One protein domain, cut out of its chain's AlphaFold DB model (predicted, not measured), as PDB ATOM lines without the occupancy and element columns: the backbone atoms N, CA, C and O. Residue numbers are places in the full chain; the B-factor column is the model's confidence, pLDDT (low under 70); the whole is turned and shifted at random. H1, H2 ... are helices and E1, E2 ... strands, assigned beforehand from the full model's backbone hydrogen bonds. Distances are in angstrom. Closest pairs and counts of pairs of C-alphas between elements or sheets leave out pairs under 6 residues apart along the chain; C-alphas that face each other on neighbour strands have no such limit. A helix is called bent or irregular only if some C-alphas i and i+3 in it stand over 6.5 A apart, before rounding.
ATOM      1  N   ILE A  58     190.330 -48.411  28.168       65.25
ATOM      2  CA  ILE A  58     191.221 -48.125  27.038       65.25
ATOM      3  C   ILE A  58     191.676 -46.652  27.092       65.25
ATOM      4  O   ILE A  58     190.846 -45.760  27.285       65.25
ATOM      5  N   GLU A  59     192.974 -46.413  26.874       66.94
ATOM      6  CA  GLU A  59     193.502 -45.121  26.401       66.94
ATOM      7  C   GLU A  59     193.152 -45.005  24.918       66.94
ATOM      8  O   GLU A  59     193.615 -45.790  24.087       66.94
ATOM      9  N   SER A  60     192.229 -44.107  24.604       76.44
ATOM     10  CA  SER A  60     191.682 -43.940  23.265       76.44
ATOM     11  C   SER A  60     192.431 -42.822  22.539       76.44
ATOM     12  O   SER A  60     192.655 -41.767  23.133       76.44
ATOM     13  N   PRO A  61     192.799 -43.017  21.260       82.94
ATOM     14  CA  PRO A  61     193.444 -41.974  20.472       82.94
ATOM     15  C   PRO A  61     192.615 -40.688  20.436       82.94
ATOM     16  O   PRO A  61     191.388 -40.749  20.306       82.94
ATOM     17  N   THR A  62     193.287 -39.539  20.477       85.19
ATOM     18  CA  THR A  62     192.673 -38.199  20.422       85.19
ATOM     19  C   THR A  62     191.742 -38.043  19.215       85.19
ATOM     20  O   THR A  62     190.603 -37.613  19.373       85.19
ATOM     21  N   ILE A  63     192.133 -38.570  18.047       84.69
ATOM     22  CA  ILE A  63     191.342 -38.550  16.800       84.69
ATOM     23  C   ILE A  63     189.942 -39.179  16.923       84.69
ATOM     24  O   ILE A  63     189.036 -38.852  16.158       84.69
ATOM     25  N   ARG A  64     189.737 -40.092  17.881       85.56
ATOM     26  CA  ARG A  64     188.433 -40.729  18.111       85.56
ATOM     27  C   ARG A  64     187.544 -39.956  19.076       85.56
ATOM     28  O   ARG A  64     186.349 -40.238  19.123       85.56
ATOM     29  N   ALA A  65     188.087 -38.989  19.816       83.94
ATOM     30  CA  ALA A  65     187.375 -38.291  20.882       83.94
ATOM     31  C   ALA A  65     186.073 -37.657  20.377       83.94
ATOM     32  O   ALA A  65     185.009 -37.934  20.924       83.94
ATOM     33  N   ALA A  66     186.119 -36.888  19.287       84.25
ATOM     34  CA  ALA A  66     184.932 -36.212  18.758       84.25
ATOM     35  C   ALA A  66     183.801 -37.185  18.372       84.25
ATOM     36  O   ALA A  66     182.626 -36.914  18.634       84.25
ATOM     37  N   GLN A  67     184.160 -38.334  17.787       85.56
ATOM     38  CA  GLN A  67     183.214 -39.387  17.422       85.56
ATOM     39  C   GLN A  67     182.679 -40.116  18.659       85.56
ATOM     40  O   GLN A  67     181.471 -40.307  18.782       85.56
ATOM     41  N   ASP A  68     183.556 -40.502  19.586       84.19
ATOM     42  CA  ASP A  68     183.183 -41.243  20.794       84.19
ATOM     43  C   ASP A  68     182.316 -40.391  21.747       84.19
ATOM     44  O   ASP A  68     181.475 -40.925  22.474       84.19
ATOM     45  N   PHE A  69     182.489 -39.065  21.728       78.69
ATOM     46  CA  PHE A  69     181.629 -38.109  22.430       78.69
ATOM     47  C   PHE A  69     180.362 -37.734  21.654       78.69
ATOM     48  O   PHE A  69     179.502 -37.065  22.218       78.69
ATOM     49  N   ASN A  70     180.212 -38.186  20.404       83.62
ATOM     50  CA  ASN A  70     179.081 -37.859  19.538       83.62
ATOM     51  C   ASN A  70     178.847 -36.339  19.424       83.62
ATOM     52  O   ASN A  70     177.722 -35.859  19.551       83.62
ATOM     53  N   LEU A  71     179.923 -35.567  19.229       78.38
ATOM     54  CA  LEU A  71     179.863 -34.098  19.256       78.38
ATOM     55  C   LEU A  71     179.191 -33.493  18.018       78.38
ATOM     56  O   LEU A  71     178.764 -32.343  18.075       78.38
ATOM     57  N   GLY A  72     179.090 -34.253  16.922       82.81
ATOM     58  CA  GLY A  72     178.368 -33.865  15.709       82.81
ATOM     59  C   GLY A  72     178.666 -32.429  15.263       82.81
ATOM     60  O   GLY A  72     179.828 -32.019  15.173       82.81
ATOM     61  N   ASP A  73     177.606 -31.654  15.040       83.25
ATOM     62  CA  ASP A  73     177.688 -30.267  14.572       83.25
ATOM     63  C   ASP A  73     178.383 -29.329  15.568       83.25
ATOM     64  O   ASP A  73     179.053 -28.382  15.150       83.25
ATOM     65  N   SER A  74     178.300 -29.600  16.877       75.44
ATOM     66  CA  SER A  74     178.972 -28.795  17.908       75.44
ATOM     67  C   SER A  74     180.490 -28.801  17.733       75.44
ATOM     68  O   SER A  74     181.151 -27.809  18.035       75.44
ATOM     69  N   PHE A  75     181.057 -29.885  17.190       85.12
ATOM     70  CA  PHE A  75     182.488 -29.963  16.884       85.12
ATOM     71  C   PHE A  75     182.891 -29.087  15.694       85.12
ATOM     72  O   PHE A  75     184.006 -28.562  15.658       85.12
ATOM     73  N   GLY A  76     182.005 -28.917  14.709       85.31
ATOM     74  CA  GLY A  76     182.187 -27.961  13.614       85.31
ATOM     75  C   GLY A  76     182.073 -26.519  14.108       85.31
ATOM     76  O   GLY A  76     182.976 -25.722  13.887       85.31
ATOM     77  N   GLN A  77     181.024 -26.223  14.879       82.44
ATOM     78  CA  GLN A  77     180.787 -24.892  15.447       82.44
ATOM     79  C   GLN A  77     181.933 -24.424  16.349       82.44
ATOM     80  O   GLN A  77     182.356 -23.274  16.259       82.44
ATOM     81  N   ALA A  78     182.470 -25.317  17.188       79.88
ATOM     82  CA  ALA A  78     183.614 -25.007  18.038       79.88
ATOM     83  C   ALA A  78     184.860 -24.632  17.221       79.88
ATOM     84  O   ALA A  78     185.529 -23.659  17.556       79.88
ATOM     85  N   ARG A  79     185.143 -25.362  16.130       90.44
ATOM     86  CA  ARG A  79     186.251 -25.041  15.212       90.44
ATOM     87  C   ARG A  79     186.083 -23.656  14.621       90.44
ATOM     88  O   ARG A  79     187.002 -22.851  14.685       90.44
ATOM     89  N   ASP A  80     184.916 -23.404  14.040       87.94
ATOM     90  CA  ASP A  80     184.662 -22.166  13.310       87.94
ATOM     91  C   ASP A  80     184.721 -20.969  14.267       87.94
ATOM     92  O   ASP A  80     185.301 -19.936  13.943       87.94
ATOM     93  N   TRP A  81     184.216 -21.134  15.495       84.94
ATOM     94  CA  TRP A  81     184.332 -20.116  16.534       84.94
ATOM     95  C   TRP A  81     185.789 -19.850  16.927       84.94
ATOM     96  O   TRP A  81     186.215 -18.697  16.892       84.94
ATOM     97  N   LEU A  82     186.566 -20.894  17.247       85.44
ATOM     98  CA  LEU A  82     187.975 -20.759  17.642       85.44
ATOM     99  C   LEU A  82     188.838 -20.160  16.525       85.44
ATOM    100  O   LEU A  82     189.724 -19.358  16.815       85.44
ATOM    101  N   ALA A  83     188.553 -20.485  15.261       88.06
ATOM    102  CA  ALA A  83     189.240 -19.921  14.099       88.06
ATOM    103  C   ALA A  83     189.029 -18.404  13.969       88.06
ATOM    104  O   ALA A  83     189.932 -17.688  13.552       88.06
ATOM    105  N   THR A  84     187.853 -17.901  14.358       85.56
ATOM    106  CA  THR A  84     187.541 -16.457  14.352       85.56
ATOM    107  C   THR A  84     187.902 -15.742  15.654       85.56
ATOM    108  O   THR A  84     187.714 -14.528  15.778       85.56
ATOM    109  N   PHE A  85     188.377 -16.475  16.663       85.44
ATOM    110  CA  PHE A  85     188.641 -15.919  17.979       85.44
ATOM    111  C   PHE A  85     190.085 -15.424  18.090       85.44
ATOM    112  O   PHE A  85     190.967 -16.139  18.557       85.44
ATOM    113  N   GLU A  86     190.299 -14.163  17.705       85.81
ATOM    114  CA  GLU A  86     191.621 -13.509  17.660       85.81
ATOM    115  C   GLU A  86     192.508 -13.750  18.902       85.81
ATOM    116  O   GLU A  86     193.658 -14.145  18.730       85.81
ATOM    117  N   PRO A  87     192.029 -13.610  20.162       85.88
ATOM    118  CA  PRO A  87     192.865 -13.883  21.333       85.88
ATOM    119  C   PRO A  87     193.360 -15.331  21.417       85.88
ATOM    120  O   PRO A  87     194.432 -15.570  21.964       85.88
ATOM    121  N   PHE A  88     192.578 -16.294  20.919       86.56
ATOM    122  CA  PHE A  88     192.974 -17.700  20.900       86.56
ATOM    123  C   PHE A  88     193.974 -17.988  19.780       86.56
ATOM    124  O   PHE A  88     194.948 -18.687  20.027       86.56
ATOM    125  N   GLN A  89     193.792 -17.402  18.592       88.12
ATOM    126  CA  GLN A  89     194.769 -17.519  17.503       88.12
ATOM    127  C   GLN A  89     196.121 -16.916  17.902       88.12
ATOM    128  O   GLN A  89     197.138 -17.598  17.816       88.12
ATOM    129  N   ALA A  90     196.116 -15.709  18.480       86.00
ATOM    130  CA  ALA A  90     197.325 -15.084  19.014       86.00
ATOM    131  C   ALA A  90     197.993 -15.956  20.091       86.00
ATOM    132  O   ALA A  90     199.214 -16.077  20.133       86.00
ATOM    133  N   TYR A  91     197.203 -16.599  20.956       87.88
ATOM    134  CA  TYR A  91     197.715 -17.548  21.941       87.88
ATOM    135  C   TYR A  91     198.369 -18.777  21.291       87.88
ATOM    136  O   TYR A  91     199.484 -19.126  21.679       87.88
ATOM    137  N   LEU A  92     197.739 -19.391  20.285       88.31
ATOM    138  CA  LEU A  92     198.313 -20.514  19.537       88.31
ATOM    139  C   LEU A  92     199.626 -20.136  18.836       88.31
ATOM    140  O   LEU A  92     200.539 -20.958  18.756       88.31
ATOM    141  N   ASP A  93     199.745 -18.903  18.340       86.50
ATOM    142  CA  ASP A  93     200.977 -18.411  17.715       86.50
ATOM    143  C   ASP A  93     202.128 -18.367  18.726       86.50
ATOM    144  O   ASP A  93     203.229 -18.809  18.413       86.50
ATOM    145  N   THR A  94     201.854 -17.974  19.978       85.38
ATOM    146  CA  THR A  94     202.871 -18.004  21.048       85.38
ATOM    147  C   THR A  94     203.331 -19.405  21.443       85.38
ATOM    148  O   THR A  94     204.331 -19.532  22.142       85.38
ATOM    149  N   ILE A  95     202.576 -20.454  21.103       84.94
ATOM    150  CA  ILE A  95     202.992 -21.844  21.343       84.94
ATOM    151  C   ILE A  95     203.942 -22.294  20.231       84.94
ATOM    152  O   ILE A  95     204.937 -22.952  20.508       84.94
ATOM    153  N   ALA A  96     203.644 -21.921  18.983       77.06
ATOM    154  CA  ALA A  96     204.439 -22.304  17.819       77.06
ATOM    155  C   ALA A  96     205.788 -21.569  17.738       77.06
ATOM    156  O   ALA A  96     206.772 -22.148  17.281       77.06
ATOM    157  N   ASP A  97     205.831 -20.310  18.178       72.19
ATOM    158  CA  ASP A  97     207.043 -19.501  18.232       72.19
ATOM    159  C   ASP A  97     207.165 -18.836  19.610       72.19
ATOM    160  O   ASP A  97     206.387 -17.954  19.980       72.19
ATOM    161  N   ASP A  98     208.159 -19.266  20.393       63.53
ATOM    162  CA  ASP A  98     208.462 -18.689  21.711       63.53
ATOM    163  C   ASP A  98     209.050 -17.257  21.573       63.53
ATOM    164  O   ASP A  98     209.252 -16.556  22.572       63.53
ATOM    165  N   GLN A  99     209.285 -16.771  20.338       56.69
ATOM    166  CA  GLN A  99     209.496 -15.350  20.032       56.69
ATOM    167  C   GLN A  99     208.170 -14.581  20.112       56.69
ATOM    168  O   GLN A  99     207.523 -14.253  19.126       56.69
ATOM    169  N   THR A 100     207.782 -14.299  21.350       53.19
ATOM    170  CA  THR A 100     206.724 -13.368  21.781       53.19
ATOM    171  C   THR A 100     206.275 -12.326  20.733       53.19
ATOM    172  O   THR A 100     207.026 -11.394  20.432       53.19
ATOM    173  N   PRO A 101     204.988 -12.299  20.343       47.78
ATOM    174  CA  PRO A 101     204.271 -11.038  20.253       47.78
ATOM    175  C   PRO A 101     204.151 -10.495  21.683       47.78
ATOM    176  O   PRO A 101     203.819 -11.230  22.616       47.78
ATOM    177  N   GLY A 102     204.478  -9.218  21.885       51.22
ATOM    178  CA  GLY A 102     204.404  -8.572  23.195       51.22
ATOM    179  C   GLY A 102     203.060  -8.824  23.891       51.22
ATOM    180  O   GLY A 102     202.009  -8.866  23.252       51.22
ATOM    181  N   SER A 103     203.109  -8.946  25.217       53.00
ATOM    182  CA  SER A 103     202.028  -9.276  26.166       53.00
ATOM    183  C   SER A 103     200.669  -8.571  25.991       53.00
ATOM    184  O   SER A 103     199.704  -8.927  26.658       53.00
ATOM    185  N   SER A 104     200.541  -7.588  25.098       54.06
ATOM    186  CA  SER A 104     199.310  -6.823  24.880       54.06
ATOM    187  C   SER A 104     198.251  -7.507  23.998       54.06
ATOM    188  O   SER A 104     197.094  -7.082  24.038       54.06
ATOM    189  N   GLU A 105     198.574  -8.553  23.225       61.31
ATOM    190  CA  GLU A 105     197.632  -9.108  22.226       61.31
ATOM    191  C   GLU A 105     196.864 -10.360  22.683       61.31
ATOM    192  O   GLU A 105     195.666 -10.474  22.408       61.31
ATOM    193  N   ILE A 106     197.484 -11.247  23.469       71.00
ATOM    194  CA  ILE A 106     196.852 -12.502  23.932       71.00
ATOM    195  C   ILE A 106     195.739 -12.288  24.974       71.00
ATOM    196  O   ILE A 106     194.923 -13.183  25.207       71.00
ATOM    197  N   LYS A 107     195.643 -11.083  25.562       78.38
ATOM    198  CA  LYS A 107     194.559 -10.612  26.451       78.38
ATOM    199  C   LYS A 107     194.156 -11.649  27.505       78.38
ATOM    200  O   LYS A 107     194.770 -11.773  28.554       78.38
ATOM    201  N   ILE A 108     193.082 -12.392  27.241       80.69
ATOM    202  CA  ILE A 108     192.494 -13.341  28.189       80.69
ATOM    203  C   ILE A 108     193.336 -14.610  28.369       80.69
ATOM    204  O   ILE A 108     193.112 -15.334  29.336       80.69
ATOM    205  N   PHE A 109     194.273 -14.870  27.452       84.06
ATOM    206  CA  PHE A 109     195.163 -16.029  27.467       84.06
ATOM    207  C   PHE A 109     196.555 -15.733  28.050       84.06
ATOM    208  O   PHE A 109     197.378 -16.639  28.130       84.06
ATOM    209  N   GLU A 110     196.816 -14.510  28.524       83.81
ATOM    210  CA  GLU A 110     198.098 -14.147  29.149       83.81
ATOM    211  C   GLU A 110     198.414 -15.023  30.369       83.81
ATOM    212  O   GLU A 110     199.458 -15.669  30.441       83.81
ATOM    213  N   ILE A 111     197.459 -15.110  31.298       83.00
ATOM    214  CA  ILE A 111     197.589 -15.914  32.516       83.00
ATOM    215  C   ILE A 111     197.761 -17.411  32.203       83.00
ATOM    216  O   ILE A 111     198.726 -17.992  32.708       83.00
ATOM    217  N   PRO A 112     196.888 -18.069  31.408       84.38
ATOM    218  CA  PRO A 112     197.064 -19.490  31.126       84.38
ATOM    219  C   PRO A 112     198.359 -19.792  30.371       84.38
ATOM    220  O   PRO A 112     199.016 -20.776  30.706       84.38
ATOM    221  N   ARG A 113     198.788 -18.940  29.428       87.06
ATOM    222  CA  ARG A 113     200.049 -19.149  28.701       87.06
ATOM    223  C   ARG A 113     201.257 -19.126  29.630       87.06
ATOM    224  O   ARG A 113     202.119 -19.999  29.533       87.06
ATOM    225  N   GLU A 114     201.309 -18.158  30.542       86.19
ATOM    226  CA  GLU A 114     202.406 -18.053  31.503       86.19
ATOM    227  C   GLU A 114     202.420 -19.246  32.469       86.19
ATOM    228  O   GLU A 114     203.469 -19.830  32.736       86.19
ATOM    229  N   GLN A 115     201.248 -19.680  32.940       84.19
ATOM    230  CA  GLN A 115     201.143 -20.851  33.811       84.19
ATOM    231  C   GLN A 115     201.531 -22.154  33.097       84.19
ATOM    232  O   GLN A 115     202.166 -23.013  33.706       84.19
ATOM    233  N   GLN A 116     201.191 -22.321  31.817       86.25
ATOM    234  CA  GLN A 116     201.641 -23.462  31.010       86.25
ATOM    235  C   GLN A 116     203.158 -23.445  30.796       86.25
ATOM    236  O   GLN A 116     203.807 -24.474  30.976       86.25
ATOM    237  N   ARG A 117     203.747 -22.274  30.517       86.25
ATOM    238  CA  ARG A 117     205.204 -22.121  30.391       86.25
ATOM    239  C   ARG A 117     205.929 -22.546  31.663       86.25
ATOM    240  O   ARG A 117     206.844 -23.363  31.611       86.25
ATOM    241  N   GLN A 118     205.461 -22.060  32.814       86.06
ATOM    242  CA  GLN A 118     206.015 -22.430  34.119       86.06
ATOM    243  C   GLN A 118     205.919 -23.936  34.374       86.06
ATOM    244  O   GLN A 118     206.856 -24.528  34.912       86.06
ATOM    245  N   VAL A 119     204.816 -24.579  33.976       86.19
ATOM    246  CA  VAL A 119     204.679 -26.039  34.048       86.19
ATOM    247  C   VAL A 119     205.761 -26.718  33.201       86.19
ATOM    248  O   VAL A 119     206.490 -27.551  33.743       86.19
ATOM    249  N   CYS A 120     205.935 -26.335  31.934       86.06
ATOM    250  CA  CYS A 120     206.955 -26.914  31.052       86.06
ATOM    251  C   CYS A 120     208.383 -26.706  31.587       86.06
ATOM    252  O   CYS A 120     209.137 -27.673  31.722       86.06
ATOM    253  N   GLU A 121     208.749 -25.482  31.973       86.00
ATOM    254  CA  GLU A 121     210.078 -25.146  32.508       86.00
ATOM    255  C   GLU A 121     210.392 -25.920  33.800       86.00
ATOM    256  O   GLU A 121     211.464 -26.524  33.963       86.00
ATOM    257  N   LEU A 122     209.438 -25.963  34.738       86.50
ATOM    258  CA  LEU A 122     209.605 -26.710  35.980       86.50
ATOM    259  C   LEU A 122     209.718 -28.211  35.709       86.50
ATOM    260  O   LEU A 122     210.522 -28.885  36.360       86.50
ATOM    261  N   LEU A 123     208.954 -28.744  34.753       85.06
ATOM    262  CA  LEU A 123     209.010 -30.154  34.383       85.06
ATOM    263  C   LEU A 123     210.367 -30.508  33.771       85.06
ATOM    264  O   LEU A 123     210.983 -31.487  34.194       85.06
ATOM    265  N   GLN A 124     210.873 -29.694  32.844       84.19
ATOM    266  CA  GLN A 124     212.196 -29.861  32.237       84.19
ATOM    267  C   GLN A 124     213.304 -29.816  33.298       84.19
ATOM    268  O   GLN A 124     214.134 -30.728  33.379       84.19
ATOM    269  N   SER A 125     213.272 -28.819  34.192       84.56
ATOM    270  CA  SER A 125     214.256 -28.696  35.277       84.56
ATOM    271  C   SER A 125     214.217 -29.881  36.253       84.56
ATOM    272  O   SER A 125     215.252 -30.295  36.786       84.56
ATOM    273  N   ARG A 126     213.036 -30.467  36.486       82.81
ATOM    274  CA  ARG A 126     212.865 -31.666  37.317       82.81
ATOM    275  C   ARG A 126     213.310 -32.935  36.608       82.81
ATOM    276  O   ARG A 126     214.011 -33.727  37.240       82.81
ATOM    277  N   ARG A 127     212.989 -33.099  35.321       83.12
ATOM    278  CA  ARG A 127     213.463 -34.212  34.483       83.12
ATOM    279  C   ARG A 127     214.997 -34.249  34.474       83.12
ATOM    280  O   ARG A 127     215.568 -35.307  34.726       83.12
ATOM    281  N   ALA A 128     215.658 -33.094  34.347       78.94
ATOM    282  CA  ALA A 128     217.118 -32.971  34.459       78.94
ATOM    283  C   ALA A 128     217.675 -33.408  35.833       78.94
ATOM    284  O   ALA A 128     218.795 -33.903  35.929       78.94
ATOM    285  N   LYS A 129     216.880 -33.275  36.901       82.62
ATOM    286  CA  LYS A 129     217.205 -33.716  38.272       82.62
ATOM    287  C   LYS A 129     216.715 -35.139  38.593       82.62
ATOM    288  O   LYS A 129     216.794 -35.562  39.744       82.62
ATOM    289  N   GLY A 130     216.179 -35.877  37.615       78.00
ATOM    290  CA  GLY A 130     215.632 -37.228  37.805       78.00
ATOM    291  C   GLY A 130     214.294 -37.288  38.559       78.00
ATOM    292  O   GLY A 130     213.888 -38.362  39.007       78.00
ATOM    293  N   LEU A 131     213.602 -36.157  38.716       75.38
ATOM    294  CA  LEU A 131     212.273 -36.056  39.324       75.38
ATOM    295  C   LEU A 131     211.194 -36.037  38.232       75.38
ATOM    296  O   LEU A 131     211.343 -35.361  37.221       75.38
ATOM    297  N   GLN A 132     210.090 -36.760  38.447       64.12
ATOM    298  CA  GLN A 132     209.069 -36.991  37.408       64.12
ATOM    299  C   GLN A 132     207.750 -36.225  37.592       64.12
ATOM    300  O   GLN A 132     206.922 -36.269  36.698       64.12
ATOM    301  N   SER A 133     207.514 -35.559  38.729       67.75
ATOM    302  CA  SER A 133     206.206 -34.937  39.023       67.75
ATOM    303  C   SER A 133     206.334 -33.515  39.559       67.75
ATOM    304  O   SER A 133     207.302 -33.180  40.262       67.75
ATOM    305  N   LEU A 134     205.344 -32.692  39.210       75.81
ATOM    306  CA  LEU A 134     205.178 -31.311  39.654       75.81
ATOM    307  C   LEU A 134     204.241 -31.203  40.859       75.81
ATOM    308  O   LEU A 134     203.639 -32.183  41.291       75.81
ATOM    309  N   ASN A 135     204.167 -29.997  41.426       76.56
ATOM    310  CA  ASN A 135     203.140 -29.667  42.403       76.56
ATOM    311  C   ASN A 135     201.779 -29.621  41.693       76.56
ATOM    312  O   ASN A 135     201.609 -28.862  40.740       76.56
ATOM    313  N   GLU A 136     200.831 -30.416  42.187       70.12
ATOM    314  CA  GLU A 136     199.464 -30.525  41.674       70.12
ATOM    315  C   GLU A 136     198.747 -29.165  41.633       70.12
ATOM    316  O   GLU A 136     197.995 -28.897  40.709       70.12
ATOM    317  N   GLU A 137     199.035 -28.260  42.572       73.12
ATOM    318  CA  GLU A 137     198.420 -26.926  42.619       73.12
ATOM    319  C   GLU A 137     198.790 -26.052  41.410       73.12
ATOM    320  O   GLU A 137     197.938 -25.348  40.864       73.12
ATOM    321  N   ILE A 138     200.044 -26.132  40.955       76.56
ATOM    322  CA  ILE A 138     200.536 -25.374  39.792       76.56
ATOM    323  C   ILE A 138     199.871 -25.905  38.520       76.56
ATOM    324  O   ILE A 138     199.372 -25.132  37.703       76.56
ATOM    325  N   VAL A 139     199.817 -27.232  38.393       71.81
ATOM    326  CA  VAL A 139     199.194 -27.928  37.262       71.81
ATOM    327  C   VAL A 139     197.691 -27.627  37.208       71.81
ATOM    328  O   VAL A 139     197.182 -27.186  36.183       71.81
ATOM    329  N   ASN A 140     196.983 -27.747  38.333       72.81
ATOM    330  CA  ASN A 140     195.550 -27.459  38.412       72.81
ATOM    331  C   ASN A 140     195.226 -25.993  38.099       72.81
ATOM    332  O   ASN A 140     194.214 -25.713  37.457       72.81
ATOM    333  N   SER A 141     196.075 -25.060  38.538       74.50
ATOM    334  CA  SER A 141     195.898 -23.634  38.246       74.50
ATOM    335  C   SER A 141     196.035 -23.343  36.750       74.50
ATOM    336  O   SER A 141     195.206 -22.614  36.208       74.50
ATOM    337  N   SER A 142     197.029 -23.959  36.098       81.00
ATOM    338  CA  SER A 142     197.260 -23.873  34.649       81.00
ATOM    339  C   SER A 142     196.060 -24.392  33.848       81.00
ATOM    340  O   SER A 142     195.528 -23.690  32.987       81.00
ATOM    341  N   LEU A 143     195.550 -25.574  34.201       74.25
ATOM    342  CA  LEU A 143     194.360 -26.134  33.564       74.25
ATOM    343  C   LEU A 143     193.130 -25.235  33.745       74.25
ATOM    344  O   LEU A 143     192.405 -24.954  32.789       74.25
ATOM    345  N   LEU A 144     192.866 -24.787  34.976       72.88
ATOM    346  CA  LEU A 144     191.658 -24.028  35.289       72.88
ATOM    347  C   LEU A 144     191.631 -22.680  34.560       72.88
ATOM    348  O   LEU A 144     190.590 -22.299  34.019       72.88
ATOM    349  N   SER A 145     192.752 -21.956  34.535       76.38
ATOM    350  CA  SER A 145     192.842 -20.668  33.840       76.38
ATOM    351  C   SER A 145     192.619 -20.815  32.336       76.38
ATOM    352  O   SER A 145     191.908 -20.000  31.746       76.38
ATOM    353  N   PHE A 146     193.134 -21.890  31.740       80.81
ATOM    354  CA  PHE A 146     192.959 -22.185  30.323       80.81
ATOM    355  C   PHE A 146     191.498 -22.497  29.975       80.81
ATOM    356  O   PHE A 146     190.928 -21.885  29.068       80.81
ATOM    357  N   LEU A 147     190.846 -23.365  30.756       77.56
ATOM    358  CA  LEU A 147     189.426 -23.684  30.573       77.56
ATOM    359  C   LEU A 147     188.533 -22.443  30.728       77.56
ATOM    360  O   LEU A 147     187.588 -22.258  29.959       77.56
ATOM    361  N   MET A 148     188.844 -21.560  31.684       72.81
ATOM    362  CA  MET A 148     188.123 -20.292  31.850       72.81
ATOM    363  C   MET A 148     188.282 -19.355  30.644       72.81
ATOM    364  O   MET A 148     187.339 -18.631  30.314       72.81
ATOM    365  N   ALA A 149     189.448 -19.348  29.994       79.50
ATOM    366  CA  ALA A 149     189.707 -18.510  28.829       79.50
ATOM    367  C   ALA A 149     188.978 -19.017  27.570       79.50
ATOM    368  O   ALA A 149     188.371 -18.211  26.862       79.50
ATOM    369  N   ILE A 150     188.958 -20.334  27.329       74.19
ATOM    370  CA  ILE A 150     188.246 -20.934  26.183       74.19
ATOM    371  C   ILE A 150     186.732 -20.762  26.313       74.19
ATOM    372  O   ILE A 150     186.059 -20.383  25.358       74.19
ATOM    373  N   CYS A 151     186.178 -20.988  27.504       69.19
ATOM    374  CA  CYS A 151     184.731 -20.975  27.717       69.19
ATOM    375  C   CYS A 151     184.138 -19.561  27.871       69.19
ATOM    376  O   CYS A 151     183.080 -19.396  28.478       69.19
ATOM    377  N   LYS A 152     184.787 -18.506  27.356       64.00
ATOM    378  CA  LYS A 152     184.401 -17.113  27.631       64.00
ATOM    379  C   LYS A 152     183.161 -16.648  26.841       64.00
ATOM    380  O   LYS A 152     183.222 -15.732  26.024       64.00
ATOM    381  N   LYS A 153     181.991 -17.183  27.205       42.62
ATOM    382  CA  LYS A 153     180.688 -16.499  27.198       42.62
ATOM    383  C   LYS A 153     179.917 -16.960  28.444       42.62
ATOM    384  O   LYS A 153     179.500 -18.103  28.530       42.62
ATOM    385  N   LYS A 154     179.720 -16.003  29.360       34.50
ATOM    386  CA  LYS A 154     179.157 -16.060  30.728       34.50
ATOM    387  C   LYS A 154     180.133 -16.446  31.859       34.50
ATOM    388  O   LYS A 154     180.639 -17.560  31.906       34.50
ATOM    389  N   PRO A 155     180.350 -15.541  32.836       36.00
ATOM    390  CA  PRO A 155     180.989 -15.878  34.093       36.00
ATOM    391  C   PRO A 155     179.958 -16.606  34.959       36.00
ATOM    392  O   PRO A 155     179.225 -15.976  35.715       36.00
ATOM    393  N   GLN A 156     179.893 -17.927  34.872       34.09
ATOM    394  CA  GLN A 156     179.244 -18.730  35.906       34.09
ATOM    395  C   GLN A 156     180.329 -19.453  36.691       34.09
ATOM    396  O   GLN A 156     180.647 -20.619  36.486       34.09
ATOM    397  N   ARG A 157     180.890 -18.701  37.649       29.08
ATOM    398  CA  ARG A 157     181.781 -19.162  38.729       29.08
ATOM    399  C   ARG A 157     181.077 -20.107  39.725       29.08
ATOM    400  O   ARG A 157     181.377 -20.106  40.912       29.08
ATOM    401  N   GLN A 158     180.160 -20.933  39.233       29.97
ATOM    402  CA  GLN A 158     179.451 -21.963  39.984       29.97
ATOM    403  C   GLN A 158     179.419 -23.302  39.225       29.97
ATOM    404  O   GLN A 158     179.458 -24.324  39.887       29.97
ATOM    405  N   GLU A 159     179.507 -23.349  37.887       39.22
ATOM    406  CA  GLU A 159     179.306 -24.601  37.125       39.22
ATOM    407  C   GLU A 159     180.540 -25.521  37.050       39.22
ATOM    408  O   GLU A 159     180.397 -26.738  37.113       39.22
ATOM    409  N   ALA A 160     181.766 -24.985  37.023       36.38
ATOM    410  CA  ALA A 160     182.980 -25.814  37.121       36.38
ATOM    411  C   ALA A 160     183.183 -26.372  38.547       36.38
ATOM    412  O   ALA A 160     183.626 -27.506  38.726       36.38
ATOM    413  N   ALA A 161     182.790 -25.596  39.565       31.50
ATOM    414  CA  ALA A 161     182.746 -26.038  40.957       31.50
ATOM    415  C   ALA A 161     181.588 -27.022  41.202       31.50
ATOM    416  O   ALA A 161     181.750 -27.963  41.974       31.50
ATOM    417  N   GLU A 162     180.455 -26.862  40.509       37.44
ATOM    418  CA  GLU A 162     179.341 -27.809  40.526       37.44
ATOM    419  C   GLU A 162     179.629 -29.084  39.741       37.44
ATOM    420  O   GLU A 162     179.138 -30.111  40.164       37.44
ATOM    421  N   LEU A 163     180.446 -29.096  38.683       38.34
ATOM    422  CA  LEU A 163     180.851 -30.340  38.005       38.34
ATOM    423  C   LEU A 163     181.748 -31.202  38.915       38.34
ATOM    424  O   LEU A 163     181.606 -32.422  38.988       38.34
ATOM    425  N   VAL A 164     182.632 -30.541  39.670       36.75
ATOM    426  CA  VAL A 164     183.485 -31.164  40.694       36.75
ATOM    427  C   VAL A 164     182.663 -31.561  41.930       36.75
ATOM    428  O   VAL A 164     182.887 -32.632  42.495       36.75
ATOM    429  N   ALA A 165     181.655 -30.770  42.319       32.72
ATOM    430  CA  ALA A 165     180.719 -31.120  43.387       32.72
ATOM    431  C   ALA A 165     179.694 -32.191  42.963       32.72
ATOM    432  O   ALA A 165     179.340 -33.024  43.787       32.72
ATOM    433  N   ALA A 166     179.282 -32.261  41.694       39.12
ATOM    434  CA  ALA A 166     178.315 -33.211  41.125       39.12
ATOM    435  C   ALA A 166     178.779 -34.660  41.260       39.12
ATOM    436  O   ALA A 166     177.983 -35.570  41.516       39.12
ATOM    437  N   LEU A 167     180.089 -34.863  41.114       37.31
ATOM    438  CA  LEU A 167     180.762 -36.138  41.344       37.31
ATOM    439  C   LEU A 167     180.728 -36.550  42.829       37.31
ATOM    440  O   LEU A 167     180.781 -37.742  43.122       37.31
ATOM    441  N   VAL A 168     180.590 -35.593  43.755       35.12
ATOM    442  CA  VAL A 168     180.593 -35.803  45.214       35.12
ATOM    443  C   VAL A 168     179.177 -35.795  45.826       35.12
ATOM    444  O   VAL A 168     178.945 -36.498  46.808       35.12
ATOM    445  N   THR A 169     178.204 -35.071  45.256       35.69
ATOM    446  CA  THR A 169     176.865 -34.835  45.850       35.69
ATOM    447  C   THR A 169     175.678 -35.267  44.971       35.69
ATOM    448  O   THR A 169     174.530 -35.228  45.422       35.69
ATOM    449  N   GLY A 170     175.931 -35.789  43.765       35.59
ATOM    450  CA  GLY A 170     174.915 -36.141  42.766       35.59
ATOM    451  C   GLY A 170     174.751 -35.044  41.705       35.59
ATOM    452  O   GLY A 170     175.049 -33.888  41.984       35.59
ATOM    453  N   PRO A 171     174.308 -35.383  40.476       38.47
ATOM    454  CA  PRO A 171     174.293 -34.428  39.375       38.47
ATOM    455  C   PRO A 171     173.343 -33.255  39.688       38.47
ATOM    456  O   PRO A 171     172.197 -33.506  40.081       38.47
ATOM    457  N   PRO A 172     173.791 -31.995  39.515       34.12
ATOM    458  CA  PRO A 172     172.940 -30.817  39.514       34.12
ATOM    459  C   PRO A 172     171.778 -30.996  38.540       34.12
ATOM    460  O   PRO A 172     171.885 -31.711  37.538       34.12
ATOM    461  N   LYS A 173     170.655 -30.331  38.823       33.94
ATOM    462  CA  LYS A 173     169.519 -30.272  37.898       33.94
ATOM    463  C   LYS A 173     170.008 -29.668  36.574       33.94
ATOM    464  O   LYS A 173     170.300 -28.483  36.534       33.94
ATOM    465  N   GLY A 174     170.123 -30.499  35.538       36.38
ATOM    466  CA  GLY A 174     170.665 -30.124  34.223       36.38
ATOM    467  C   GLY A 174     171.800 -31.029  33.725       36.38
ATOM    468  O   GLY A 174     172.114 -31.023  32.541       36.38
ATOM    469  N   LEU A 175     172.393 -31.868  34.586       36.88
ATOM    470  CA  LEU A 175     173.321 -32.911  34.144       36.88
ATOM    471  C   LEU A 175     172.609 -34.262  34.020       36.88
ATOM    472  O   LEU A 175     172.202 -34.876  35.009       36.88
ATOM    473  N   THR A 176     172.463 -34.731  32.781       48.56
ATOM    474  CA  THR A 176     171.972 -36.076  32.464       48.56
ATOM    475  C   THR A 176     172.939 -37.152  32.986       48.56
ATOM    476  O   THR A 176     174.123 -36.900  33.223       48.56
ATOM    477  N   LYS A 177     172.434 -38.382  33.175       46.84
ATOM    478  CA  LYS A 177     173.196 -39.559  33.656       46.84
ATOM    479  C   LYS A 177     174.459 -39.877  32.833       46.84
ATOM    480  O   LYS A 177     175.330 -40.581  33.335       46.84
ATOM    481  N   ASP A 178     174.579 -39.333  31.623       51.19
ATOM    482  CA  ASP A 178     175.624 -39.646  30.640       51.19
ATOM    483  C   ASP A 178     176.856 -38.722  30.684       51.19
ATOM    484  O   ASP A 178     177.761 -38.848  29.850       51.19
ATOM    485  N   ARG A 179     176.928 -37.799  31.655       55.59
ATOM    486  CA  ARG A 179     177.942 -36.728  31.710       55.59
ATOM    487  C   ARG A 179     178.926 -36.825  32.883       55.59
ATOM    488  O   ARG A 179     179.284 -35.820  33.487       55.59
ATOM    489  N   CYS A 180     179.421 -38.023  33.194       67.38
ATOM    490  CA  CYS A 180     180.594 -38.177  34.067       67.38
ATOM    491  C   CYS A 180     181.884 -37.937  33.267       67.38
ATOM    492  O   CYS A 180     182.581 -38.894  32.926       67.38
ATOM    493  N   LEU A 181     182.162 -36.676  32.928       70.19
ATOM    494  CA  LEU A 181     183.368 -36.255  32.214       70.19
ATOM    495  C   LEU A 181     184.315 -35.512  33.165       70.19
ATOM    496  O   LEU A 181     183.887 -34.675  33.954       70.19
ATOM    497  N   LEU A 182     185.601 -35.834  33.086       71.88
ATOM    498  CA  LEU A 182     186.682 -35.216  33.839       71.88
ATOM    499  C   LEU A 182     187.734 -34.726  32.851       71.88
ATOM    500  O   LEU A 182     188.223 -35.500  32.034       71.88
ATOM    501  N   ILE A 183     188.098 -33.456  32.957       76.19
ATOM    502  CA  ILE A 183     189.260 -32.893  32.279       76.19
ATOM    503  C   ILE A 183     190.386 -32.820  33.310       76.19
ATOM    504  O   ILE A 183     190.166 -32.337  34.421       76.19
ATOM    505  N   SER A 184     191.568 -33.315  32.965       74.50
ATOM    506  CA  SER A 184     192.714 -33.374  33.874       74.50
ATOM    507  C   SER A 184     194.016 -33.055  33.155       74.50
ATOM    508  O   SER A 184     194.128 -33.282  31.953       74.50
ATOM    509  N   GLN A 185     195.010 -32.598  33.912       73.50
ATOM    510  CA  GLN A 185     196.363 -32.347  33.433       73.50
ATOM    511  C   GLN A 185     197.363 -33.130  34.294       73.50
ATOM    512  O   GLN A 185     197.245 -33.133  35.519       73.50
ATOM    513  N   ASP A 186     198.338 -33.777  33.660       74.44
ATOM    514  CA  ASP A 186     199.498 -34.391  34.312       74.44
ATOM    515  C   ASP A 186     200.779 -33.832  33.683       74.44
ATOM    516  O   ASP A 186     201.162 -34.182  32.570       74.44
ATOM    517  N   GLY A 187     201.425 -32.895  34.380       81.69
ATOM    518  CA  GLY A 187     202.595 -32.201  33.845       81.69
ATOM    519  C   GLY A 187     202.274 -31.428  32.563       81.69
ATOM    520  O   GLY A 187     201.439 -30.525  32.582       81.69
ATOM    521  N   ASP A 188     202.961 -31.773  31.474       83.56
ATOM    522  CA  ASP A 188     202.807 -31.169  30.143       83.56
ATOM    523  C   ASP A 188     201.671 -31.804  29.311       83.56
ATOM    524  O   ASP A 188     201.509 -31.468  28.142       83.56
ATOM    525  N   GLU A 189     200.876 -32.709  29.894       84.12
ATOM    526  CA  GLU A 189     199.863 -33.497  29.184       84.12
ATOM    527  C   GLU A 189     198.447 -33.222  29.694       84.12
ATOM    528  O   GLU A 189     198.181 -33.237  30.897       84.12
ATOM    529  N   LEU A 190     197.512 -33.032  28.769       79.19
ATOM    530  CA  LEU A 190     196.083 -32.908  29.014       79.19
ATOM    531  C   LEU A 190     195.365 -34.207  28.659       79.19
ATOM    532  O   LEU A 190     195.742 -34.927  27.730       79.19
ATOM    533  N   TYR A 191     194.285 -34.474  29.388       78.44
ATOM    534  CA  TYR A 191     193.455 -35.655  29.224       78.44
ATOM    535  C   TYR A 191     191.979 -35.322  29.420       78.44
ATOM    536  O   TYR A 191     191.605 -34.533  30.291       78.44
ATOM    537  N   ILE A 192     191.127 -36.010  28.666       80.44
ATOM    538  CA  ILE A 192     189.681 -36.040  28.889       80.44
ATOM    539  C   ILE A 192     189.328 -37.467  29.290       80.44
ATOM    540  O   ILE A 192     189.746 -38.421  28.647       80.44
ATOM    541  N   THR A 193     188.565 -37.634  30.358       77.38
ATOM    542  CA  THR A 193     188.188 -38.933  30.910       77.38
ATOM    543  C   THR A 193     186.678 -39.003  31.034       77.38
ATOM    544  O   THR A 193     186.060 -38.097  31.579       77.38
ATOM    545  N   LYS A 194     186.061 -40.083  30.559       77.25
ATOM    546  CA  LYS A 194     184.622 -40.325  30.697       77.25
ATOM    547  C   LYS A 194     184.380 -41.630  31.426       77.25
ATOM    548  O   LYS A 194     184.957 -42.666  31.087       77.25
ATOM    549  N   ALA A 195     183.498 -41.575  32.412       76.50
ATOM    550  CA  ALA A 195     183.045 -42.742  33.140       76.50
ATOM    551  C   ALA A 195     181.696 -43.223  32.586       76.50
ATOM    552  O   ALA A 195     180.752 -42.451  32.431       76.50
ATOM    553  N   TYR A 196     181.614 -44.520  32.316       77.44
ATOM    554  CA  TYR A 196     180.432 -45.226  31.844       77.44
ATOM    555  C   TYR A 196     179.910 -46.084  32.991       77.44
ATOM    556  O   TYR A 196     180.500 -47.114  33.338       77.44
ATOM    557  N   ALA A 197     178.823 -45.624  33.605       76.31
ATOM    558  CA  ALA A 197     178.199 -46.263  34.752       76.31
ATOM    559  C   ALA A 197     176.824 -46.808  34.365       76.31
ATOM    560  O   ALA A 197     176.002 -46.084  33.812       76.31
ATOM    561  N   LEU A 198     176.550 -48.068  34.700       79.75
ATOM    562  CA  LEU A 198     175.190 -48.595  34.618       79.75
ATOM    563  C   LEU A 198     174.348 -48.058  35.780       79.75
ATOM    564  O   LEU A 198     174.853 -47.849  36.884       79.75
ATOM    565  N   ASP A 199     173.038 -47.932  35.580       78.19
ATOM    566  CA  ASP A 199     172.106 -47.499  36.632       78.19
ATOM    567  C   ASP A 199     172.221 -48.328  37.911       78.19
ATOM    568  O   ASP A 199     172.194 -47.791  39.020       78.19
ATOM    569  N   LYS A 200     172.430 -49.637  37.753       79.69
ATOM    570  CA  LYS A 200     172.666 -50.559  38.861       79.69
ATOM    571  C   LYS A 200     173.933 -50.209  39.646       79.69
ATOM    572  O   LYS A 200     173.906 -50.223  40.872       79.69
ATOM    573  N   TYR A 201     175.022 -49.847  38.963       80.62
ATOM    574  CA  TYR A 201     176.247 -49.384  39.621       80.62
ATOM    575  C   TYR A 201     175.970 -48.132  40.461       80.62
ATOM    576  O   TYR A 201     176.316 -48.090  41.641       80.62
ATOM    577  N   ILE A 202     175.289 -47.138  39.879       75.94
ATOM    578  CA  ILE A 202     174.958 -45.876  40.560       75.94
ATOM    579  C   ILE A 202     174.061 -46.136  41.778       75.94
ATOM    580  O   ILE A 202     174.288 -45.564  42.845       75.94
ATOM    581  N   ALA A 203     173.048 -46.995  41.639       75.75
ATOM    582  CA  ALA A 203     172.135 -47.344  42.723       75.75
ATOM    583  C   ALA A 203     172.869 -48.009  43.896       75.75
ATOM    584  O   ALA A 203     172.659 -47.616  45.044       75.75
ATOM    585  N   ILE A 204     173.778 -48.945  43.607       75.00
ATOM    586  CA  ILE A 204     174.585 -49.614  44.630       75.00
ATOM    587  C   ILE A 204     175.533 -48.619  45.297       75.00
ATOM    588  O   ILE A 204     175.582 -48.564  46.520       75.00
ATOM    589  N   MET A 205     176.234 -47.775  44.536       76.38
ATOM    590  CA  MET A 205     177.144 -46.767  45.105       76.38
ATOM    591  C   MET A 205     176.434 -45.707  45.953       76.38
ATOM    592  O   MET A 205     177.062 -45.098  46.810       76.38
ATOM    593  N   ARG A 206     175.126 -45.504  45.764       76.38
ATOM    594  CA  ARG A 206     174.295 -44.603  46.582       76.38
ATOM    595  C   ARG A 206     173.573 -45.296  47.740       76.38
ATOM    596  O   ARG A 206     172.689 -44.685  48.332       76.38
ATOM    597  N   ASP A 207     173.894 -46.560  48.008       76.69
ATOM    598  CA  ASP A 207     173.227 -47.409  49.008       76.69
ATOM    599  C   ASP A 207     171.701 -47.537  48.788       76.69
ATOM    600  O   ASP A 207     170.925 -47.791  49.708       76.69
ATOM    601  N   ARG A 208     171.244 -47.353  47.539       74.19
ATOM    602  CA  ARG A 208     169.833 -47.508  47.132       74.19
ATOM    603  C   ARG A 208     169.504 -48.928  46.682       74.19
ATOM    604  O   ARG A 208     168.337 -49.297  46.642       74.19
ATOM    605  N   ASP A 209     170.524 -49.709  46.342       74.25
ATOM    606  CA  ASP A 209     170.422 -51.130  46.027       74.25
ATOM    607  C   ASP A 209     171.464 -51.905  46.852       74.25
ATOM    608  O   ASP A 209     172.652 -51.579  46.839       74.25
ATOM    609  N   LYS A 210     171.007 -52.930  47.583       74.19
ATOM    610  CA  LYS A 210     171.843 -53.794  48.435       74.19
ATOM    611  C   LYS A 210     172.419 -54.998  47.686       74.19
ATOM    612  O   LYS A 210     173.176 -55.779  48.269       74.19
ATOM    613  N   ASN A 211     172.057 -55.174  46.417       74.75
ATOM    614  CA  ASN A 211     172.622 -56.208  45.567       74.75
ATOM    615  C   ASN A 211     174.129 -56.003  45.375       74.75
ATOM    616  O   ASN A 211     174.664 -54.900  45.468       74.75
ATOM    617  N   SER A 212     174.836 -57.090  45.074       72.38
ATOM    618  CA  SER A 212     176.264 -57.007  44.767       72.38
ATOM    619  C   SER A 212     176.500 -56.641  43.299       72.38
ATOM    620  O   SER A 212     175.833 -57.151  42.393       72.38
ATOM    621  N   ILE A 213     177.483 -55.767  43.063       75.62
ATOM    622  CA  ILE A 213     178.022 -55.483  41.727       75.62
ATOM    623  C   ILE A 213     178.654 -56.771  41.192       75.62
ATOM    624  O   ILE A 213     179.596 -57.309  41.789       75.62
ATOM    625  N   THR A 214     178.137 -57.256  40.066       81.12
ATOM    626  CA  THR A 214     178.713 -58.383  39.328       81.12
ATOM    627  C   THR A 214     179.772 -57.890  38.347       81.12
ATOM    628  O   THR A 214     179.923 -56.691  38.137       81.12
ATOM    629  N   TRP A 224     191.004 -40.176  26.877       86.56
ATOM    630  CA  TRP A 224     191.579 -39.694  25.630       86.56
ATOM    631  C   TRP A 224     192.720 -38.737  25.977       86.56
ATOM    632  O   TRP A 224     192.653 -38.041  26.997       86.56
ATOM    633  N   GLY A 225     193.761 -38.750  25.154       83.94
ATOM    634  CA  GLY A 225     195.014 -38.031  25.366       83.94
ATOM    635  C   GLY A 225     196.216 -38.910  24.997       83.94
ATOM    636  O   GLY A 225     196.044 -40.021  24.496       83.94
ATOM    637  N   ALA A 226     197.444 -38.466  25.234       89.25
ATOM    638  CA  ALA A 226     197.803 -37.157  25.778       89.25
ATOM    639  C   ALA A 226     197.741 -36.053  24.708       89.25
ATOM    640  O   ALA A 226     198.191 -36.286  23.591       89.25
ATOM    641  N   TRP A 227     197.231 -34.871  25.070       90.88
ATOM    642  CA  TRP A 227     197.465 -33.630  24.313       90.88
ATOM    643  C   TRP A 227     198.557 -32.824  25.007       90.88
ATOM    644  O   TRP A 227     198.483 -32.607  26.218       90.88
ATOM    645  N   LYS A 228     199.569 -32.390  24.271       90.88
ATOM    646  CA  LYS A 228     200.697 -31.622  24.788       90.88
ATOM    647  C   LYS A 228     200.370 -30.137  24.877       90.88
ATOM    648  O   LYS A 228     199.827 -29.555  23.945       90.88
ATOM    649  N   ILE A 229     200.686 -29.521  26.019       87.19
ATOM    650  CA  ILE A 229     200.400 -28.092  26.248       87.19
ATOM    651  C   ILE A 229     201.348 -27.147  25.503       87.19
ATOM    652  O   ILE A 229     201.073 -25.954  25.413       87.19
ATOM    653  N   ASP A 230     202.467 -27.678  25.021       88.00
ATOM    654  CA  ASP A 230     203.494 -27.002  24.234       88.00
ATOM    655  C   ASP A 230     203.393 -27.303  22.730       88.00
ATOM    656  O   ASP A 230     204.209 -26.809  21.960       88.00
ATOM    657  N   GLU A 231     202.368 -28.040  22.297       90.88
ATOM    658  CA  GLU A 231     202.116 -28.336  20.886       90.88
ATOM    659  C   GLU A 231     200.844 -27.623  20.411       90.88
ATOM    660  O   GLU A 231     199.756 -27.784  20.973       90.88
ATOM    661  N   ARG A 232     200.971 -26.824  19.345       90.69
ATOM    662  CA  ARG A 232     199.870 -26.001  18.817       90.69
ATOM    663  C   ARG A 232     198.666 -26.850  18.409       90.69
ATOM    664  O   ARG A 232     197.540 -26.537  18.789       90.69
ATOM    665  N   GLU A 233     198.913 -27.894  17.620       91.56
ATOM    666  CA  GLU A 233     197.867 -28.762  17.064       91.56
ATOM    667  C   GLU A 233     197.091 -29.475  18.177       91.56
ATOM    668  O   GLU A 233     195.863 -29.567  18.124       91.56
ATOM    669  N   ASP A 234     197.795 -29.899  19.229       92.31
ATOM    670  CA  ASP A 234     197.200 -30.571  20.380       92.31
ATOM    671  C   ASP A 234     196.321 -29.625  21.204       92.31
ATOM    672  O   ASP A 234     195.203 -29.984  21.583       92.31
ATOM    673  N   ILE A 235     196.788 -28.401  21.457       91.62
ATOM    674  CA  ILE A 235     196.003 -27.376  22.153       91.62
ATOM    675  C   ILE A 235     194.778 -26.958  21.336       91.62
ATOM    676  O   ILE A 235     193.703 -26.765  21.911       91.62
ATOM    677  N   GLU A 236     194.908 -26.838  20.016       92.19
ATOM    678  CA  GLU A 236     193.791 -26.516  19.130       92.19
ATOM    679  C   GLU A 236     192.724 -27.623  19.139       92.19
ATOM    680  O   GLU A 236     191.542 -27.336  19.367       92.19
ATOM    681  N   ASP A 237     193.127 -28.885  18.965       92.75
ATOM    682  CA  ASP A 237     192.216 -30.036  18.996       92.75
ATOM    683  C   ASP A 237     191.534 -30.180  20.365       92.75
ATOM    684  O   ASP A 237     190.308 -30.314  20.458       92.75
ATOM    685  N   PHE A 238     192.303 -30.058  21.449       89.06
ATOM    686  CA  PHE A 238     191.768 -30.125  22.803       89.06
ATOM    687  C   PHE A 238     190.778 -28.988  23.092       89.06
ATOM    688  O   PHE A 238     189.676 -29.240  23.590       89.06
ATOM    689  N   ALA A 239     191.122 -27.739  22.760       86.88
ATOM    690  CA  ALA A 239     190.240 -26.587  22.957       86.88
ATOM    691  C   ALA A 239     188.928 -26.751  22.186       86.88
ATOM    692  O   ALA A 239     187.844 -26.478  22.716       86.88
ATOM    693  N   ARG A 240     189.016 -27.259  20.953       88.81
ATOM    694  CA  ARG A 240     187.862 -27.562  20.109       88.81
ATOM    695  C   ARG A 240     186.963 -28.622  20.737       88.81
ATOM    696  O   ARG A 240     185.747 -28.430  20.765       88.81
ATOM    697  N   LEU A 241     187.530 -29.712  21.257       85.19
ATOM    698  CA  LEU A 241     186.774 -30.758  21.953       85.19
ATOM    699  C   LEU A 241     186.055 -30.204  23.184       85.19
ATOM    700  O   LEU A 241     184.853 -30.419  23.340       85.19
ATOM    701  N   VAL A 242     186.763 -29.457  24.033       82.62
ATOM    702  CA  VAL A 242     186.200 -28.870  25.256       82.62
ATOM    703  C   VAL A 242     185.060 -27.907  24.935       82.62
ATOM    704  O   VAL A 242     183.980 -28.012  25.523       82.62
ATOM    705  N   LEU A 243     185.264 -27.001  23.978       78.25
ATOM    706  CA  LEU A 243     184.234 -26.050  23.578       78.25
ATOM    707  C   LEU A 243     183.025 -26.763  22.962       78.25
ATOM    708  O   LEU A 243     181.889 -26.432  23.288       78.25
ATOM    709  N   ALA A 244     183.242 -27.777  22.126       76.81
ATOM    710  CA  ALA A 244     182.161 -28.564  21.540       76.81
ATOM    711  C   ALA A 244     181.335 -29.311  22.600       76.81
ATOM    712  O   ALA A 244     180.106 -29.324  22.515       76.81
ATOM    713  N   ILE A 245     181.987 -29.875  23.625       78.12
ATOM    714  CA  ILE A 245     181.314 -30.488  24.782       78.12
ATOM    715  C   ILE A 245     180.473 -29.442  25.528       78.12
ATOM    716  O   ILE A 245     179.329 -29.718  25.897       78.12
ATOM    717  N   ALA A 246     181.004 -28.233  25.733       72.50
ATOM    718  CA  ALA A 246     180.285 -27.143  26.395       72.50
ATOM    719  C   ALA A 246     179.075 -26.648  25.575       72.50
ATOM    720  O   ALA A 246     177.998 -26.415  26.131       72.50
ATOM    721  N   LEU A 247     179.220 -26.546  24.249       67.88
ATOM    722  CA  LEU A 247     178.146 -26.169  23.325       67.88
ATOM    723  C   LEU A 247     177.029 -27.217  23.302       67.88
ATOM    724  O   LEU A 247     175.865 -26.870  23.495       67.88
ATOM    725  N   GLN A 248     177.378 -28.499  23.144       69.12
ATOM    726  CA  GLN A 248     176.418 -29.604  23.226       69.12
ATOM    727  C   GLN A 248     175.709 -29.613  24.587       69.12
ATOM    728  O   GLN A 248     174.494 -29.782  24.659       69.12
ATOM    729  N   SER A 249     176.449 -29.327  25.663       66.94
ATOM    730  CA  SER A 249     175.877 -29.254  27.006       66.94
ATOM    731  C   SER A 249     174.832 -28.156  27.164       66.94
ATOM    732  O   SER A 249     173.840 -28.374  27.857       66.94
ATOM    733  N   SER A 250     175.050 -27.013  26.513       63.06
ATOM    734  CA  SER A 250     174.160 -25.851  26.560       63.06
ATOM    735  C   SER A 250     172.920 -26.004  25.676       63.06
ATOM    736  O   SER A 250     171.903 -25.398  25.978       63.06
ATOM    737  N   ALA A 251     172.998 -26.787  24.595       58.84
ATOM    738  CA  ALA A 251     171.885 -27.012  23.669       58.84
ATOM    739  C   ALA A 251     170.837 -28.018  24.190       58.84
ATOM    740  O   ALA A 251     169.723 -28.065  23.679       58.84
ATOM    741  N   GLU A 252     171.199 -28.836  25.181       54.34
ATOM    742  CA  GLU A 252     170.309 -29.825  25.811       54.34
ATOM    743  C   GLU A 252     169.517 -29.267  27.017       54.34
ATOM    744  O   GLU A 252     168.699 -29.993  27.584       54.34
ATOM    745  N   ASN A 253     169.758 -28.008  27.403       42.78
ATOM    746  CA  ASN A 253     169.057 -27.283  28.475       42.78
ATOM    747  C   ASN A 253     168.081 -26.248  27.904       42.78
ATOM    748  O   ASN A 253     167.044 -26.013  28.563       42.78
TER     749      ASN A 253
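Overview. This is residues 58 to 214 and 224 to 253 of the 253 residues of an uncharacterized protein of Penicillium chrysogenum (UniProt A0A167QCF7). A small, twisted sheet of three strands, E2, E3 and E4, has one face covered by helices: H8 spans all three strands, H5 slants over E2, and the short H1 lies over E4. H2 and H3 pack on H8, the long H4 folds back into H5 as a helical hairpin, and H7 lies away from the other helices, past the last residue of E3. The printed part has 187 residues with eight named helices and four named strands, in the order E1, H1, H2, H3, H4, H5, H6, E2, E3, H7, E4, H8. The sheet runs E2, E3, E4, all antiparallel, and the class is mostly helix. The whole is compact, with a radius of gyration of the C-alphas of 18.2 A and spans of 60 by 42 by 31 A.

Along the chain. The printed part begins with E1, residues 58 to 60, with C-alpha 58 at (191.221, -48.125, 27.038). H1 is residues 62 to 68, H2 residues 72 to 83, 17.8 A long, and H3 residues 86 to 96, 15.5 A long. H4, residues 107 to 128, is the longest helix at 32.8 A, and its C-alpha 128 is at (217.118, -32.971, 34.459). H1 and H4 are irregular: C-alphas 63 and 66 are 7.1 A apart, and C-alphas 108 and 111 are 7.2 A apart. H5 is residues 136 to 150, 21.4 A long, and H6 is residues 159 to 169. E2, residues 181 to 186, and E3, residues 189 to 196 and 22.9 A long, are followed by H7, residues 199 to 205. After the cut come E4, residues 224 to 228, and H8, residues 232 to 251, 28.4 A long, with C-alpha 251 at (171.885, -27.012, 23.669).

Arrangement. The sheet is only just strongly twisted, its C-alphas lying up to 4.4 A off the best plane. E2 and E3 form a hairpin, antiparallel at 152 degrees, with N 184 and O 191 within hydrogen-bond range at 2.9 A. The inner strand E3 is antiparallel to E4 at 168 degrees, with N 190 and O 227 at 2.8 A. H1, H5 and H8 lie on the same face of the sheet, giving two layers, helices over one face of a sheet. H8 has a height of 11.0 A over the sheet and lies over E2, E3 and E4, only just along the strands at 28 degrees to E3 on the local plane. H5, at a height of 9.2 A, lies over E2 and runs slantwise to the strands at 45 degrees on the local plane. H1 lies only just over E4, with 3 of its 7 C-alphas falling on that strand. E1 pairs with no named strand; its closest C-alpha to E4 is that of Ser 60, 4.9 A from that of Trp 224. H2 touches H8 at a steep tilt of 54 degrees, opposite ways, the closest C-alphas being those of Ser 74 and Ala 244, 4.8 A apart. H3 touches H8 with the C-alphas of Leu 92 and Arg 232 closest, 5.7 A apart. H3 touches H4 at a shallow tilt of 19 degrees, with the C-alphas of Tyr 91 and Phe 109 closest, 6.3 A apart. H4 and H5 form a helical hairpin at a shallow tilt of 30 degrees, opposite ways, the closest C-alphas being those of Pro 112 and Phe 146, 5.0 A apart. H6 only grazes the sheet with its residues 163 to 167, and H7 is apart from H6 and H8, among others. Every O i to N i+4 pair is within hydrogen-bond range in H3, H5, H7 and H8, against 7 of 8 in H2, 16 of 18 in H4, 5 of 7 in H6 and 1 of 3 in H1, where 3 of 4 O i to N i+3 pairs are within range.

Size, cuts and confidence. The two C-alphas farthest apart are those of Gly 102 and Asn 211, 61.5 A. Residues 215 to 223 are not printed, and C-alphas 214 and 224 stand 26.5 A apart across the cut. Of the links that are printed whole, the one from H6 to E2 is long, with 11 residues. The mean pLDDT of the printed part is 72.7; 49 residues are under 70, among them residues 151 to 180, and H6 has a mean of 36.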